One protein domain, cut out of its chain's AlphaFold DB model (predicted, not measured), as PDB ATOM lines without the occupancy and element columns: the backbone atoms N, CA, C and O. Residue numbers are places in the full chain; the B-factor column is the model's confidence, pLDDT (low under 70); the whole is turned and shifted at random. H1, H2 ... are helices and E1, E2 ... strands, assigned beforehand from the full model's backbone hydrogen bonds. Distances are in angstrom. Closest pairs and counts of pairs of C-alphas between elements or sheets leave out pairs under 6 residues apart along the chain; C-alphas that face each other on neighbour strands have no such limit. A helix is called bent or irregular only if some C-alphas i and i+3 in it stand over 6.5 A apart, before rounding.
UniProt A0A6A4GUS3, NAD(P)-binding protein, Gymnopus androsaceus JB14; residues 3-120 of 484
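Overview. This is residues 3 to 120 of the 484 residues of the protein "NAD(P)-binding protein" of Gymnopus androsaceus JB14 (UniProt A0A6A4GUS3). A curled, twisted sheet of five strands lies between two helices, with H2 on one face and H1b, the longer arm of the bent helix H1, on the other: three layers. Residues 97 to 102 stick out. The 118 printed residues include E1, E2, E3, H1, E4, H2 and E5 along the chain; the mixed sheet runs E1, E2, E4, E3, E5, and the class is mixed, helices and strands. The whole is compact, radius of gyration of the C-alphas 15.1 A, and flat, spanning 44 by 42 by 21 A.

Arrangement. E4, residues 63 to 71, is antiparallel to E2, residues 9 to 15, with N 12 and O 68 within hydrogen-bond range at 3.0 A, and parallel to E3, residues 20 to 26, with N 67 and O 23 at 2.9 A. Edge strand E1, residues 3 to 6, forms a hairpin with E2, N 4 and O 11 at 2.9 A; edge strand E5, residues 115 to 118, is parallel to E3, N 24 and O 117 at 2.9 A. H1, residues 32 to 59, assigned as one helix by its hydrogen bonds, is bent: C-alphas 40 and 43 are 7.6 A apart, and arms H1a, to residue 40, and H1b, from 43, stand at a steep tilt of 54 degrees. H1b, irregular with C-alphas 56 and 59 7.5 A apart, runs along the strands, 25 degrees to E4 on the local plane, at a height over the sheet of 7.1 A; its closest C-alphas to E4 are Ser 54 and Gly 64, 3.6 A. H1a only grazes the sheet. H2, residues 77 to 92, is on the opposite face; its closest C-alphas to E2 are Cys 80 and Phe 9, 6.1 A. E3, H1, E4 form a strand-helix-strand unit, parallel neighbours joined through a helix; E4, H2, E5 form a split one, E3 between; both crossovers are right-handed. O i to N i+4 pairs are within range throughout H1a, in 11 of 13 in H1b and 11 of 12 in H2.

Along the chain. E1 begins at C-alpha 3 (18.492, -17.699, 16.148) and E5 ends at C-alpha 118 (3.982, -23.046, 26.824). E4 is 26.6 A long, H1b 26.1 A and H2 22.8 A.

Size, cuts and confidence. The C-alphas farthest apart, of Asp 59 and Gly 99, are 44.2 A apart. The printed part has no cut; the link H2 to E5 is long, the others tight. The pLDDT is under 70 at residues 61 and 94 to 103.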
ATOM      1  N   PHE A   3      19.089 -18.811  16.870       95.12
ATOM      2  CA  PHE A   3      18.492 -17.699  16.148       95.12
ATOM      3  C   PHE A   3      17.889 -18.243  14.861       95.12
ATOM      4  O   PHE A   3      18.589 -18.863  14.064       95.12
ATOM      5  N   VAL A   4      16.585 -18.044  14.692       94.38
ATOM      6  CA  VAL A   4      15.810 -18.607  13.587       94.38
ATOM      7  C   VAL A   4      15.165 -17.461  12.821       94.38
ATOM      8  O   VAL A   4      14.453 -16.636  13.396       94.38
ATOM      9  N   ILE A   5      15.404 -17.412  11.514       94.50
ATOM     10  CA  ILE A   5      14.724 -16.492  10.602       94.50
ATOM     11  C   ILE A   5      13.911 -17.340   9.632       94.50
ATOM     12  O   ILE A   5      14.472 -18.108   8.857       94.50
ATOM     13  N   GLY A   6      12.592 -17.177   9.667       92.38
ATOM     14  CA  GLY A   6      11.701 -17.672   8.625       92.38
ATOM     15  C   GLY A   6      11.201 -16.525   7.751       92.38
ATOM     16  O   GLY A   6      11.301 -15.357   8.124       92.38
ATOM     17  N   ASN A   7      10.582 -16.849   6.613       91.94
ATOM     18  CA  ASN A   7       9.978 -15.840   5.727       91.94
ATOM     19  C   ASN A   7       8.958 -14.941   6.443       91.94
ATOM     20  O   ASN A   7       8.778 -13.786   6.073       91.94
ATOM     21  N   GLU A   8       8.286 -15.479   7.460       95.25
ATOM     22  CA  GLU A   8       7.169 -14.822   8.139       95.25
ATOM     23  C   GLU A   8       7.473 -14.483   9.595       95.25
ATOM     24  O   GLU A   8       6.642 -13.853  10.239       95.25
ATOM     25  N   PHE A   9       8.637 -14.845  10.141       97.12
ATOM     26  CA  PHE A   9       8.931 -14.605  11.554       97.12
ATOM     27  C   PHE A   9      10.426 -14.480  11.843       97.12
ATOM     28  O   PHE A   9      11.286 -14.931  11.087       97.12
ATOM     29  N   ARG A  10      10.725 -13.910  13.005       97.44
ATOM     30  CA  ARG A  10      12.049 -13.966  13.633       97.44
ATOM     31  C   ARG A  10      11.907 -14.603  15.000       97.44
ATOM     32  O   ARG A  10      10.951 -14.294  15.705       97.44
ATOM     33  N   GLY A  11      12.830 -15.475  15.375       96.88
ATOM     34  CA  GLY A  11      12.778 -16.155  16.657       96.88
ATOM     35  C   GLY A  11      14.139 -16.289  17.316       96.88
ATOM     36  O   GLY A  11      15.155 -16.470  16.648       96.88
ATOM     37  N   PHE A  12      14.136 -16.223  18.641       97.25
ATOM     38  CA  PHE A  12      15.296 -16.522  19.474       97.25
ATOM     39  C   PHE A  12      14.949 -17.629  20.457       97.25
ATOM     40  O   PHE A  12      13.838 -17.651  20.983       97.25
ATOM     41  N   HIS A  13      15.925 -18.491  20.736       96.19
ATOM     42  CA  HIS A  13      15.944 -19.380  21.891       96.19
ATOM     43  C   HIS A  13      17.227 -19.147  22.682       96.19
ATOM     44  O   HIS A  13      18.334 -19.475  22.235       96.19
ATOM     45  N   ILE A  14      17.092 -18.614  23.887       95.50
ATOM     46  CA  ILE A  14      18.212 -18.415  24.800       95.50
ATOM     47  C   ILE A  14      18.107 -19.454  25.902       95.50
ATOM     48  O   ILE A  14      17.055 -19.619  26.512       95.50
ATOM     49  N   ARG A  15      19.220 -20.140  26.156       91.62
ATOM     50  CA  ARG A  15      19.398 -21.054  27.280       91.62
ATOM     51  C   ARG A  15      20.664 -20.674  28.029       91.62
ATOM     52  O   ARG A  15      21.659 -20.324  27.398       91.62
ATOM     53  N   PHE A  16      20.617 -20.767  29.349       88.25
ATOM     54  CA  PHE A  16      21.753 -20.455  30.218       88.25
ATOM     55  C   PHE A  16      22.614 -21.678  30.545       88.25
ATOM     56  O   PHE A  16      23.664 -21.532  31.162       88.25
ATOM     57  N   ARG A  17      22.173 -22.881  30.155       80.56
ATOM     58  CA  ARG A  17      22.861 -24.161  30.381       80.56
ATOM     59  C   ARG A  17      22.535 -25.137  29.239       80.56
ATOM     60  O   ARG A  17      21.545 -24.919  28.544       80.56
ATOM     61  N   ASP A  18      23.324 -26.200  29.063       78.25
ATOM     62  CA  ASP A  18      23.127 -27.186  27.978       78.25
ATOM     63  C   ASP A  18      21.779 -27.901  28.087       78.25
ATOM     64  O   ASP A  18      20.978 -27.897  27.155       78.25
ATOM     65  N   VAL A  19      21.499 -28.434  29.278       79.19
ATOM     66  CA  VAL A  19      20.177 -28.935  29.650       79.19
ATOM     67  C   VAL A  19      19.391 -27.773  30.229       79.19
ATOM     68  O   VAL A  19      19.687 -27.314  31.336       79.19
ATOM     69  N   ALA A  20      18.407 -27.284  29.484       83.69
ATOM     70  CA  ALA A  20      17.591 -26.156  29.895       83.69
ATOM     71  C   ALA A  20      16.151 -26.287  29.407       83.69
ATOM     72  O   ALA A  20      15.856 -26.969  28.424       83.69
ATOM     73  N   ARG A  21      15.256 -25.599  30.113       87.50
ATOM     74  CA  ARG A  21      13.819 -25.628  29.849       87.50
ATOM     75  C   ARG A  21      13.238 -24.229  29.919       87.50
ATOM     76  O   ARG A  21      13.568 -23.450  30.819       87.50
ATOM     77  N   GLY A  22      12.277 -23.964  29.043       89.06
ATOM     78  CA  GLY A  22      11.327 -22.892  29.278       89.06
ATOM     79  C   GLY A  22      10.346 -22.642  28.151       89.06
ATOM     80  O   GLY A  22      10.322 -23.331  27.134       89.06
ATOM     81  N   GLY A  23       9.485 -21.662  28.409       92.81
ATOM     82  CA  GLY A  23       8.333 -21.366  27.564       92.81
ATOM     83  C   GLY A  23       8.695 -20.785  26.195       92.81
ATOM     84  O   GLY A  23       9.672 -20.039  26.087       92.81
ATOM     85  N   ILE A  24       7.872 -21.065  25.188       96.19
ATOM     86  CA  ILE A  24       7.872 -20.369  23.896       96.19
ATOM     87  C   ILE A  24       6.793 -19.290  23.929       96.19
ATOM     88  O   ILE A  24       5.642 -19.595  24.199       96.19
ATOM     89  N   ARG A  25       7.150 -18.035  23.655       95.75
ATOM     90  CA  ARG A  25       6.214 -16.903  23.599       95.75
ATOM     91  C   ARG A  25       6.028 -16.414  22.171       95.75
ATOM     92  O   ARG A  25       7.017 -16.228  21.461       95.75
ATOM     93  N   ILE A  26       4.791 -16.104  21.784       96.12
ATOM     94  CA  ILE A  26       4.516 -15.360  20.550       96.12
ATOM     95  C   ILE A  26       4.325 -13.879  20.877       96.12
ATOM     96  O   ILE A  26       3.389 -13.485  21.566       96.12
ATOM     97  N   VAL A  27       5.211 -13.041  20.342       95.06
ATOM     98  CA  VAL A  27       5.189 -11.587  20.519       95.06
ATOM     99  C   VAL A  27       4.351 -10.960  19.407       95.06
ATOM    100  O   VAL A  27       4.840 -10.654  18.320       95.06
ATOM    101  N   MET A  28       3.056 -10.787  19.668       94.00
ATOM    102  CA  MET A  28       2.116 -10.217  18.700       94.00
ATOM    103  C   MET A  28       2.263  -8.696  18.586       94.00
ATOM    104  O   MET A  28       2.297  -7.977  19.583       94.00
ATOM    105  N   SER A  29       2.282  -8.191  17.352       93.19
ATOM    106  CA  SER A  29       2.362  -6.755  17.061       93.19
ATOM    107  C   SER A  29       1.069  -6.270  16.411       93.19
ATOM    108  O   SER A  29       0.659  -6.798  15.381       93.19
ATOM    109  N   ARG A  30       0.420  -5.263  17.007       88.44
ATOM    110  CA  ARG A  30      -0.881  -4.746  16.534       88.44
ATOM    111  C   ARG A  30      -0.771  -3.836  15.306       88.44
ATOM    112  O   ARG A  30      -1.727  -3.713  14.553       88.44
ATOM    113  N   ASN A  31       0.372  -3.178  15.124       90.44
ATOM    114  CA  ASN A  31       0.639  -2.244  14.032       90.44
ATOM    115  C   ASN A  31       2.141  -2.211  13.691       90.44
ATOM    116  O   ASN A  31       2.951  -2.900  14.321       90.44
ATOM    117  N   LYS A  32       2.504  -1.426  12.670       93.50
ATOM    118  CA  LYS A  32       3.881  -1.317  12.161       93.50
ATOM    119  C   LYS A  32       4.832  -0.703  13.178       93.50
ATOM    120  O   LYS A  32       5.975  -1.143  13.289       93.50
ATOM    121  N   GLU A  33       4.355   0.268  13.941       93.50
ATOM    122  CA  GLU A  33       5.123   0.962  14.967       93.50
ATOM    123  C   GLU A  33       5.516  -0.017  16.079       93.50
ATOM    124  O   GLU A  33       6.698  -0.161  16.395       93.50
ATOM    125  N   MET A  34       4.540  -0.768  16.602       91.19
ATOM    126  CA  MET A  34       4.760  -1.792  17.621       91.19
ATOM    127  C   MET A  34       5.636  -2.931  17.098       91.19
ATOM    128  O   MET A  34       6.523  -3.389  17.811       91.19
ATOM    129  N   TYR A  35       5.450  -3.353  15.842       95.75
ATOM    130  CA  TYR A  35       6.322  -4.353  15.222       95.75
ATOM    131  C   TYR A  35       7.778  -3.882  15.187       95.75
ATOM    132  O   TYR A  35       8.671  -4.629  15.573       95.75
ATOM    133  N   SER A  36       8.025  -2.628  14.797       95.38
ATOM    134  CA  SER A  36       9.372  -2.050  14.772       95.38
ATOM    135  C   SER A  36      10.016  -2.003  16.164       95.38
ATOM    136  O   SER A  36      11.209  -2.273  16.301       95.38
ATOM    137  N   ILE A  37       9.235  -1.694  17.206       93.62
ATOM    138  CA  ILE A  37       9.697  -1.716  18.603       93.62
ATOM    139  C   ILE A  37      10.020  -3.148  19.038       93.62
ATOM    140  O   ILE A  37      11.145  -3.413  19.461       93.62
ATOM    141  N   ASN A  38       9.074  -4.074  18.874       94.62
ATOM    142  CA  ASN A  38       9.241  -5.479  19.243       94.62
ATOM    143  C   ASN A  38      10.426  -6.112  18.515       94.62
ATOM    144  O   ASN A  38      11.180  -6.864  19.116       94.62
ATOM    145  N   GLN A  39      10.643  -5.773  17.244       95.31
ATOM    146  CA  GLN A  39      11.775  -6.262  16.464       95.31
ATOM    147  C   GLN A  39      13.123  -5.807  17.037       95.31
ATOM    148  O   GLN A  39      14.060  -6.603  17.055       95.31
ATOM    149  N   ARG A  40      13.231  -4.553  17.503       95.25
ATOM    150  CA  ARG A  40      14.454  -4.038  18.146       95.25
ATOM    151  C   ARG A  40      14.688  -4.661  19.522       95.25
ATOM    152  O   ARG A  40      15.831  -4.930  19.861       95.25
ATOM    153  N   MET A  41      13.616  -4.909  20.273       94.44
ATOM    154  CA  MET A  41      13.675  -5.402  21.654       94.44
ATOM    155  C   MET A  41      13.579  -6.930  21.781       94.44
ATOM    156  O   MET A  41      13.647  -7.446  22.893       94.44
ATOM    157  N   LEU A  42      13.404  -7.674  20.679       95.38
ATOM    158  CA  LEU A  42      13.072  -9.105  20.720       95.38
ATOM    159  C   LEU A  42      14.106  -9.929  21.498       95.38
ATOM    160  O   LEU A  42      13.742 -10.800  22.286       95.38
ATOM    161  N   PHE A  43      15.390  -9.643  21.276       96.00
ATOM    162  CA  PHE A  43      16.473 -10.314  21.987       96.00
ATOM    163  C   PHE A  43      16.454  -9.983  23.483       96.00
ATOM    164  O   PHE A  43      16.528 -10.898  24.300       96.00
ATOM    165  N   ASP A  44      16.294  -8.706  23.841       93.06
ATOM    166  CA  ASP A  44      16.268  -8.261  25.239       93.06
ATOM    167  C   ASP A  44      15.083  -8.868  26.000       93.06
ATOM    168  O   ASP A  44      15.249  -9.366  27.115       93.06
ATOM    169  N   GLU A  45      13.896  -8.901  25.387       89.38
ATOM    170  CA  GLU A  45      12.714  -9.587  25.927       89.38
ATOM    171  C   GLU A  45      13.026 -11.072  26.169       89.38
ATOM    172  O   GLU A  45      12.817 -11.592  27.269       89.38
ATOM    173  N   ASN A  46      13.585 -11.765  25.171       94.88
ATOM    174  CA  ASN A  46      13.908 -13.183  25.290       94.88
ATOM    175  C   ASN A  46      14.954 -13.463  26.377       94.88
ATOM    176  O   ASN A  46      14.773 -14.384  27.177       94.88
ATOM    177  N   TYR A  47      16.018 -12.660  26.429       95.00
ATOM    178  CA  TYR A  47      17.101 -12.793  27.396       95.00
ATOM    179  C   TYR A  47      16.596 -12.574  28.821       95.00
ATOM    180  O   TYR A  47      16.860 -13.394  29.701       95.00
ATOM    181  N   ASN A  48      15.813 -11.515  29.053       87.50
ATOM    182  CA  ASN A  48      15.269 -11.201  30.373       87.50
ATOM    183  C   ASN A  48      14.324 -12.299  30.882       87.50
ATOM    184  O   ASN A  48      14.388 -12.688  32.056       87.50
ATOM    185  N   LEU A  49      13.492 -12.859  29.997       87.19
ATOM    186  CA  LEU A  49      12.628 -13.992  30.328       87.19
ATOM    187  C   LEU A  49      13.439 -15.256  30.650       87.19
ATOM    188  O   LEU A  49      13.157 -15.924  31.646       87.19
ATOM    189  N   ALA A  50      14.458 -15.578  29.848       91.25
ATOM    190  CA  ALA A  50      15.321 -16.740  30.069       91.25
ATOM    191  C   ALA A  50      16.160 -16.605  31.354       91.25
ATOM    192  O   ALA A  50      16.287 -17.567  32.114       91.25
ATOM    193  N   SER A  51      16.669 -15.405  31.646       86.88
ATOM    194  CA  SER A  51      17.414 -15.098  32.873       86.88
ATOM    195  C   SER A  51      16.533 -15.284  34.111       86.88
ATOM    196  O   SER A  51      16.888 -16.009  35.042       86.88
ATOM    197  N   THR A  52      15.316 -14.729  34.084       81.88
ATOM    198  CA  THR A  52      14.329 -14.914  35.161       81.88
ATOM    199  C   THR A  52      13.980 -16.394  35.344       81.88
ATOM    200  O   THR A  52      13.871 -16.872  36.474       81.88
ATOM    201  N   GLN A  53      13.858 -17.149  34.246       85.38
ATOM    202  CA  GLN A  53      13.635 -18.595  34.291       85.38
ATOM    203  C   GLN A  53      14.800 -19.333  34.969       85.38
ATOM    204  O   GLN A  53      14.563 -20.274  35.721       85.38
ATOM    205  N   SER A  54      16.045 -18.893  34.767       86.25
ATOM    206  CA  SER A  54      17.220 -19.512  35.393       86.25
ATOM    207  C   SER A  54      17.252 -19.310  36.908       86.25
ATOM    208  O   SER A  54      17.637 -20.217  37.640       86.25
ATOM    209  N   LEU A  55      16.787 -18.159  37.400       81.38
ATOM    210  CA  LEU A  55      16.655 -17.900  38.841       81.38
ATOM    211  C   LEU A  55      15.538 -18.728  39.498       81.38
ATOM    212  O   LEU A  55      15.564 -18.962  40.708       81.38
ATOM    213  N   LYS A  56      14.547 -19.164  38.715       80.56
ATOM    214  CA  LYS A  56      13.460 -20.040  39.177       80.56
ATOM    215  C   LYS A  56      13.839 -21.509  39.168       80.56
ATOM    216  O   LYS A  56      13.391 -22.249  40.032       80.56
ATOM    217  N   ASN A  57      14.660 -21.924  38.211       82.38
ATOM    218  CA  ASN A  57      15.028 -23.323  38.037       82.38
ATOM    219  C   ASN A  57      16.149 -23.800  38.992       82.38
ATOM    220  O   ASN A  57      16.642 -24.909  38.852       82.38
ATOM    221  N   LYS A  58      16.543 -22.996  39.986       77.69
ATOM    222  CA  LYS A  58      17.601 -23.298  40.975       77.69
ATOM    223  C   LYS A  58      17.365 -24.553  41.836       77.69
ATOM    224  O   LYS A  58      18.285 -25.008  42.507       77.69
ATOM    225  N   ASP A  59      16.150 -25.098  41.842       71.88
ATOM    226  CA  ASP A  59      15.771 -26.297  42.608       71.88
ATOM    227  C   ASP A  59      15.494 -27.511  41.713       71.88
ATOM    228  O   ASP A  59      14.983 -28.525  42.185       71.88
ATOM    229  N   ILE A  60      15.776 -27.395  40.414       76.50
ATOM    230  CA  ILE A  60      15.613 -28.451  39.412       76.50
ATOM    231  C   ILE A  60      16.901 -28.566  38.578       76.50
ATOM    232  O   ILE A  60      17.735 -27.657  38.600       76.50
ATOM    233  N   PRO A  61      17.135 -29.689  37.877       69.88
ATOM    234  CA  PRO A  61      18.387 -29.893  37.149       69.88
ATOM    235  C   PRO A  61      18.518 -29.067  35.861       69.88
ATOM    236  O   PRO A  61      19.621 -28.873  35.345       69.88
ATOM    237  N   GLU A  62      17.418 -28.598  35.283       78.44
ATOM    238  CA  GLU A  62      17.442 -27.843  34.036       78.44
ATOM    239  C   GLU A  62      17.797 -26.375  34.286       78.44
ATOM    240  O   GLU A  62      17.195 -25.705  35.114       78.44
ATOM    241  N   GLY A  63      18.707 -25.809  33.493       82.81
ATOM    242  CA  GLY A  63      18.900 -24.361  33.455       82.81
ATOM    243  C   GLY A  63      17.672 -23.616  32.925       82.81
ATOM    244  O   GLY A  63      16.731 -24.205  32.381       82.81
ATOM    245  N   GLY A  64      17.681 -22.290  33.056       87.88
ATOM    246  CA  GLY A  64      16.656 -21.442  32.451       87.88
ATOM    247  C   GLY A  64      16.814 -21.336  30.939       87.88
ATOM    248  O   GLY A  64      17.916 -21.091  30.443       87.88
ATOM    249  N   ALA A  65      15.706 -21.476  30.215       92.56
ATOM    250  CA  ALA A  65      15.620 -21.115  28.809       92.56
ATOM    251  C   ALA A  65      14.333 -20.345  28.498       92.56
ATOM    252  O   ALA A  65      13.384 -20.333  29.282       92.56
ATOM    253  N   LYS A  66      14.294 -19.697  27.338       95.38
ATOM    254  CA  LYS A  66      13.074 -19.122  26.778       95.38
ATOM    255  C   LYS A  66      13.183 -19.031  25.273       95.38
ATOM    256  O   LYS A  66      14.253 -18.707  24.761       95.38
ATOM    257  N   ALA A  67      12.059 -19.193  24.586       96.50
ATOM    258  CA  ALA A  67      11.942 -18.795  23.194       96.50
ATOM    259  C   ALA A  67      10.970 -17.631  23.011       96.50
ATOM    260  O   ALA A  67       9.981 -17.502  23.733       96.50
ATOM    261  N   THR A  68      11.248 -16.800  22.017       97.38
ATOM    262  CA  THR A  68      10.320 -15.784  21.517       97.38
ATOM    263  C   THR A  68      10.211 -15.925  20.013       97.38
ATOM    264  O   THR A  68      11.208 -16.172  19.338       97.38
ATOM    265  N   ILE A  69       9.000 -15.766  19.501       98.06
ATOM    266  CA  ILE A  69       8.688 -15.748  18.079       98.06
ATOM    267  C   ILE A  69       7.991 -14.421  17.820       98.06
ATOM    268  O   ILE A  69       6.987 -14.119  18.460       98.06
ATOM    269  N   LEU A  70       8.521 -13.627  16.898       98.00
ATOM    270  CA  LEU A  70       7.918 -12.396  16.405       98.00
ATOM    271  C   LEU A  70       7.372 -12.650  14.994       98.00
ATOM    272  O   LEU A  70       8.154 -12.624  14.035       98.00
ATOM    273  N   PRO A  71       6.059 -12.903  14.846       97.56
ATOM    274  CA  PRO A  71       5.415 -12.982  13.545       97.56
ATOM    275  C   PRO A  71       5.461 -11.630  12.834       97.56
ATOM    276  O   PRO A  71       5.293 -10.574  13.449       97.56
ATOM    277  N   SER A  72       5.641 -11.670  11.522       95.81
ATOM    278  CA  SER A  72       5.436 -10.530  10.632       95.81
ATOM    279  C   SER A  72       3.969 -10.111  10.652       95.81
ATOM    280  O   SER A  72       3.076 -10.902  10.953       95.81
ATOM    281  N   ILE A  73       3.699  -8.850  10.327       93.81
ATOM    282  CA  ILE A  73       2.330  -8.323  10.323       93.81
ATOM    283  C   ILE A  73       1.484  -9.108   9.316       93.81
ATOM    284  O   ILE A  73       1.846  -9.207   8.147       93.81
ATOM    285  N   GLY A  74       0.359  -9.655   9.782       91.94
ATOM    286  CA  GLY A  74      -0.542 -10.484   8.979       91.94
ATOM    287  C   GLY A  74      -0.155 -11.965   8.895       91.94
ATOM    288  O   GLY A  74      -0.939 -12.748   8.370       91.94
ATOM    289  N   ALA A  75       1.000 -12.371   9.432       95.19
ATOM    290  CA  ALA A  75       1.380 -13.777   9.488       95.19
ATOM    291  C   ALA A  75       0.541 -14.541  10.521       95.19
ATOM    292  O   ALA A  75       0.216 -14.028  11.595       95.19
ATOM    293  N   THR A  76       0.225 -15.799  10.215       95.69
ATOM    294  CA  THR A  76      -0.504 -16.673  11.136       95.69
ATOM    295  C   THR A  76       0.415 -17.109  12.287       95.69
ATOM    296  O   THR A  76       1.436 -17.752  12.029       95.69
ATOM    297  N   PRO A  77       0.063 -16.835  13.561       95.56
ATOM    298  CA  PRO A  77       0.893 -17.197  14.716       95.56
ATOM    299  C   PRO A  77       1.204 -18.693  14.801       95.56
ATOM    300  O   PRO A  77       2.351 -19.072  15.028       95.56
ATOM    301  N   ARG A  78       0.193 -19.535  14.542       96.56
ATOM    302  CA  ARG A  78       0.319 -20.997  14.514       96.56
ATOM    303  C   ARG A  78       1.365 -21.457  13.499       96.56
ATOM    304  O   ARG A  78       2.281 -22.176  13.864       96.56
ATOM    305  N   LEU A  79       1.294 -20.957  12.264       96.31
ATOM    306  CA  LEU A  79       2.258 -21.302  11.215       96.31
ATOM    307  C   LEU A  79       3.685 -20.859  11.574       96.31
ATOM    308  O   LEU A  79       4.646 -21.577  11.311       96.31
ATOM    309  N   CYS A  80       3.834 -19.684  12.197       97.50
ATOM    310  CA  CYS A  80       5.137 -19.211  12.668       97.50
ATOM    311  C   CYS A  80       5.705 -20.124  13.763       97.50
ATOM    312  O   CYS A  80       6.895 -20.426  13.742       97.50
ATOM    313  N   PHE A  81       4.862 -20.578  14.694       97.62
ATOM    314  CA  PHE A  81       5.238 -21.549  15.719       97.62
ATOM    315  C   PHE A  81       5.664 -22.887  15.109       97.62
ATOM    316  O   PHE A  81       6.732 -23.390  15.444       97.62
ATOM    317  N   GLU A  82       4.877 -23.427  14.180       96.75
ATOM    318  CA  GLU A  82       5.161 -24.706  13.526       96.75
ATOM    319  C   GLU A  82       6.490 -24.663  12.765       96.75
ATOM    320  O   GLU A  82       7.350 -25.514  12.983       96.75
ATOM    321  N   LYS A  83       6.720 -23.613  11.963       96.12
ATOM    322  CA  LYS A  83       7.992 -23.406  11.248       96.12
ATOM    323  C   LYS A  83       9.176 -23.199  12.189       96.12
ATOM    324  O   LYS A  83      10.277 -23.650  11.897       96.12
ATOM    325  N   TYR A  84       8.971 -22.501  13.305       96.94
ATOM    326  CA  TYR A  84      10.006 -22.322  14.318       96.94
ATOM    327  C   TYR A  84      10.392 -23.660  14.964       96.94
ATOM    328  O   TYR A  84      11.578 -23.958  15.077       96.94
ATOM    329  N   VAL A  85       9.409 -24.470  15.374       95.56
ATOM    330  CA  VAL A  85       9.656 -25.788  15.974       95.56
ATOM    331  C   VAL A  85      10.345 -26.710  14.974       95.56
ATOM    332  O   VAL A  85      11.340 -27.330  15.335       95.56
ATOM    333  N   ASP A  86       9.876 -26.752  13.727       92.81
ATOM    334  CA  ASP A  86      10.471 -27.579  12.673       92.81
ATOM    335  C   ASP A  86      11.941 -27.204  12.417       92.81
ATOM    336  O   ASP A  86      12.810 -28.073  12.435       92.81
ATOM    337  N   ALA A  87      12.249 -25.902  12.340       91.88
ATOM    338  CA  ALA A  87      13.621 -25.414  12.192       91.88
ATOM    339  C   ALA A  87      14.527 -25.763  13.387       91.88
ATOM    340  O   ALA A  87      15.724 -25.972  13.211       91.88
ATOM    341  N   ILE A  88      13.989 -25.830  14.611       91.88
ATOM    342  CA  ILE A  88      14.758 -26.309  15.767       91.88
ATOM    343  C   ILE A  88      14.968 -27.823  15.680       91.88
ATOM    344  O   ILE A  88      16.074 -28.296  15.930       91.88
ATOM    345  N   VAL A  89      13.939 -28.590  15.316       89.88
ATOM    346  CA  VAL A  89      14.024 -30.051  15.187       89.88
ATOM    347  C   VAL A  89      15.036 -30.461  14.110       89.88
ATOM    348  O   VAL A  89      15.755 -31.436  14.322       89.88
ATOM    349  N   ASP A  90      15.175 -29.689  13.027       86.12
ATOM    350  CA  ASP A  90      16.229 -29.867  12.013       86.12
ATOM    351  C   ASP A  90      17.654 -29.824  12.602       86.12
ATOM    352  O   ASP A  90      18.564 -30.444  12.053       86.12
ATOM    353  N   LEU A  91      17.854 -29.120  13.725       84.31
ATOM    354  CA  LEU A  91      19.134 -29.068  14.439       84.31
ATOM    355  C   LEU A  91      19.302 -30.213  15.448       84.31
ATOM    356  O   LEU A  91      20.426 -30.600  15.753       84.31
ATOM    357  N   LEU A  92      18.200 -30.736  15.998       82.50
ATOM    358  CA  LEU A  92      18.219 -31.768  17.046       82.50
ATOM    359  C   LEU A  92      18.262 -33.192  16.483       82.50
ATOM    360  O   LEU A  92      18.809 -34.096  17.114       82.50
ATOM    361  N   ILE A  93      17.659 -33.405  15.316       80.44
ATOM    362  CA  ILE A  93      17.634 -34.691  14.627       80.44
ATOM    363  C   ILE A  93      18.566 -34.566  13.423       80.44
ATOM    364  O   ILE A  93      18.213 -33.848  12.488       80.44
ATOM    365  N   PRO A  94      19.728 -35.255  13.403       67.94
ATOM    366  CA  PRO A  94      20.630 -35.239  12.257       67.94
ATOM    367  C   PRO A  94      19.869 -35.574  10.971       67.94
ATOM    368  O   PRO A  94      19.423 -36.706  10.762       67.94
ATOM    369  N   GLY A  95      19.663 -34.558  10.135       63.03
ATOM    370  CA  GLY A  95      18.797 -34.660   8.975       63.03
ATOM    371  C   GLY A  95      19.360 -35.605   7.916       63.03
ATOM    372  O   GLY A  95      20.494 -35.462   7.465       63.03
ATOM    373  N   LYS A  96      18.514 -36.520   7.439       55.78
ATOM    374  CA  LYS A  96      18.550 -37.004   6.052       55.78
ATOM    375  C   LYS A  96      17.428 -36.311   5.274       55.78
ATOM    376  O   LYS A  96      16.569 -36.978   4.708       55.78
ATOM    377  N   THR A  97      17.362 -34.980   5.326       55.81
ATOM    378  CA  THR A  97      16.281 -34.227   4.676       55.81
ATOM    379  C   THR A  97      16.437 -34.321   3.155       55.81
ATOM    380  O   THR A  97      17.450 -33.859   2.621       55.81
ATOM    381  N   PRO A  98      15.473 -34.910   2.420       52.34
ATOM    382  CA  PRO A  98      15.563 -35.017   0.968       52.34
ATOM    383  C   PRO A  98      15.601 -33.624   0.325       52.34
ATOM    384  O   PRO A  98      14.710 -32.810   0.544       52.34
ATOM    385  N   GLY A  99      16.631 -33.343  -0.478       56.78
ATOM    386  CA  GLY A  99      16.765 -32.080  -1.217       56.78
ATOM    387  C   GLY A  99      17.652 -31.013  -0.562       56.78
ATOM    388  O   GLY A  99      18.068 -30.089  -1.261       56.78
ATOM    389  N   ILE A 100      18.028 -31.162   0.712       59.84
ATOM    390  CA  ILE A 100      19.082 -30.339   1.323       59.84
ATOM    391  C   ILE A 100      20.431 -30.969   0.954       59.84
ATOM    392  O   ILE A 100      20.791 -32.035   1.444       59.84
ATOM    393  N   LYS A 101      21.154 -30.342   0.015       52.25
ATOM    394  CA  LYS A 101      22.453 -30.838  -0.480       52.25
ATOM    395  C   LYS A 101      23.610 -30.582   0.489       52.25
ATOM    396  O   LYS A 101      24.637 -31.246   0.384       52.25
ATOM    397  N   GLU A 102      23.453 -29.624   1.395       60.69
ATOM    398  CA  GLU A 102      24.485 -29.212   2.343       60.69
ATOM    399  C   GLU A 102      24.236 -29.878   3.697       60.69
ATOM    400  O   GLU A 102      23.145 -29.806   4.257       60.69
ATOM    401  N   THR A 103      25.240 -30.578   4.214       63.47
ATOM    402  CA  THR A 103      25.162 -31.203   5.536       63.47
ATOM    403  C   THR A 103      25.149 -30.123   6.616       63.47
ATOM    404  O   THR A 103      25.838 -29.111   6.490       63.47
ATOM    405  N   LEU A 104      24.394 -30.346   7.692       73.44
ATOM    406  CA  LEU A 104      24.466 -29.514   8.889       73.44
ATOM    407  C   LEU A 104      25.921 -29.471   9.384       73.44
ATOM    408  O   LEU A 104      26.523 -30.514   9.640       73.44
ATOM    409  N   VAL A 105      26.494 -28.269   9.481       79.50
ATOM    410  CA  VAL A 105      27.849 -28.079  10.011       79.50
ATOM    411  C   VAL A 105      27.764 -28.094  11.533       79.50
ATOM    412  O   VAL A 105      27.511 -27.068  12.165       79.50
ATOM    413  N   ASP A 106      27.934 -29.278  12.114       80.56
ATOM    414  CA  ASP A 106      27.947 -29.464  13.562       80.56
ATOM    415  C   ASP A 106      29.363 -29.251  14.112       80.56
ATOM    416  O   ASP A 106      30.200 -30.147  14.073       80.56
ATOM    417  N   LEU A 107      29.635 -28.045  14.620       83.94
ATOM    418  CA  LEU A 107      30.880 -27.736  15.339       83.94
ATOM    419  C   LEU A 107      30.812 -28.096  16.831       83.94
ATOM    420  O   LEU A 107      31.795 -27.915  17.549       83.94
ATOM    421  N   TYR A 108      29.647 -28.523  17.323       79.75
ATOM    422  CA  TYR A 108      29.440 -28.867  18.725       79.75
ATOM    423  C   TYR A 108      29.690 -30.358  18.983       79.75
ATOM    424  O   TYR A 108      30.127 -30.720  20.078       79.75
ATOM    425  N   GLU A 109      29.451 -31.202  17.971       78.06
ATOM    426  CA  GLU A 109      29.706 -32.652  17.929       78.06
ATOM    427  C   GLU A 109      29.075 -33.423  19.102       78.06
ATOM    428  O   GLU A 109      29.498 -34.521  19.485       78.06
ATOM    429  N   LYS A 110      28.047 -32.834  19.715       76.12
ATOM    430  CA  LYS A 110      27.351 -33.368  20.882       76.12
ATOM    431  C   LYS A 110      25.847 -33.305  20.646       76.12
ATOM    432  O   LYS A 110      25.344 -32.268  20.222       76.12
ATOM    433  N   PRO A 111      25.109 -34.379  20.977       72.88
ATOM    434  CA  PRO A 111      23.657 -34.363  20.901       72.88
ATOM    435  C   PRO A 111      23.068 -33.264  21.781       72.88
ATOM    436  O   PRO A 111      23.426 -33.148  22.955       72.88
ATOM    437  N   GLU A 112      22.123 -32.524  21.219       76.62
ATOM    438  CA  GLU A 112      21.381 -31.479  21.909       76.62
ATOM    439  C   GLU A 112      19.989 -31.976  22.298       76.62
ATOM    440  O   GLU A 112      19.339 -32.709  21.555       76.62
ATOM    441  N   LEU A 113      19.516 -31.559  23.471       77.75
ATOM    442  CA  LEU A 113      18.146 -31.796  23.917       77.75
ATOM    443  C   LEU A 113      17.558 -30.487  24.427       77.75
ATOM    444  O   LEU A 113      18.177 -29.782  25.226       77.75
ATOM    445  N   LEU A 114      16.345 -30.179  23.977       84.06
ATOM    446  CA  LEU A 114      15.593 -29.002  24.392       84.06
ATOM    447  C   LEU A 114      14.242 -29.427  24.954       84.06
ATOM    448  O   LEU A 114      13.613 -30.354  24.448       84.06
ATOM    449  N   PHE A 115      13.800 -28.718  25.991       90.06
ATOM    450  CA  PHE A 115      12.511 -28.948  26.632       90.06
ATOM    451  C   PHE A 115      11.680 -27.668  26.571       90.06
ATOM    452  O   PHE A 115      11.953 -26.679  27.263       90.06
ATOM    453  N   PHE A 116      10.673 -27.670  25.708       93.94
ATOM    454  CA  PHE A 116       9.776 -26.544  25.505       93.94
ATOM    455  C   PHE A 116       8.615 -26.581  26.494       93.94
ATOM    456  O   PHE A 116       8.030 -27.620  26.781       93.94
ATOM    457  N   GLY A 117       8.258 -25.414  27.014       93.25
ATOM    458  CA  GLY A 117       6.989 -25.209  27.702       93.25
ATOM    459  C   GLY A 117       6.102 -24.230  26.937       93.25
ATOM    460  O   GLY A 117       6.574 -23.542  26.024       93.25
ATOM    461  N   PRO A 118       4.832 -24.102  27.334       92.31
ATOM    462  CA  PRO A 118       3.982 -23.046  26.824       92.31
ATOM    463  C   PRO A 118       4.318 -21.697  27.477       92.31
ATOM    464  O   PRO A 118       4.781 -21.628  28.619       92.31
ATOM    465  N   ASP A 119       4.068 -20.613  26.751       90.00
ATOM    466  CA  ASP A 119       3.921 -19.258  27.286       90.00
ATOM    467  C   ASP A 119       2.753 -18.557  26.557       90.00
ATOM    468  O   ASP A 119       1.927 -19.205  25.907       90.00
ATOM    469  N   GLU A 120       2.656 -17.233  26.681       86.62
ATOM    470  CA  GLU A 120       1.686 -16.388  25.997       86.62
ATOM    471  C   GLU A 120       1.627 -16.722  24.499       86.62
ATOM    472  O   GLU A 120       2.595 -16.554  23.748       86.62
TER     473      GLU A 120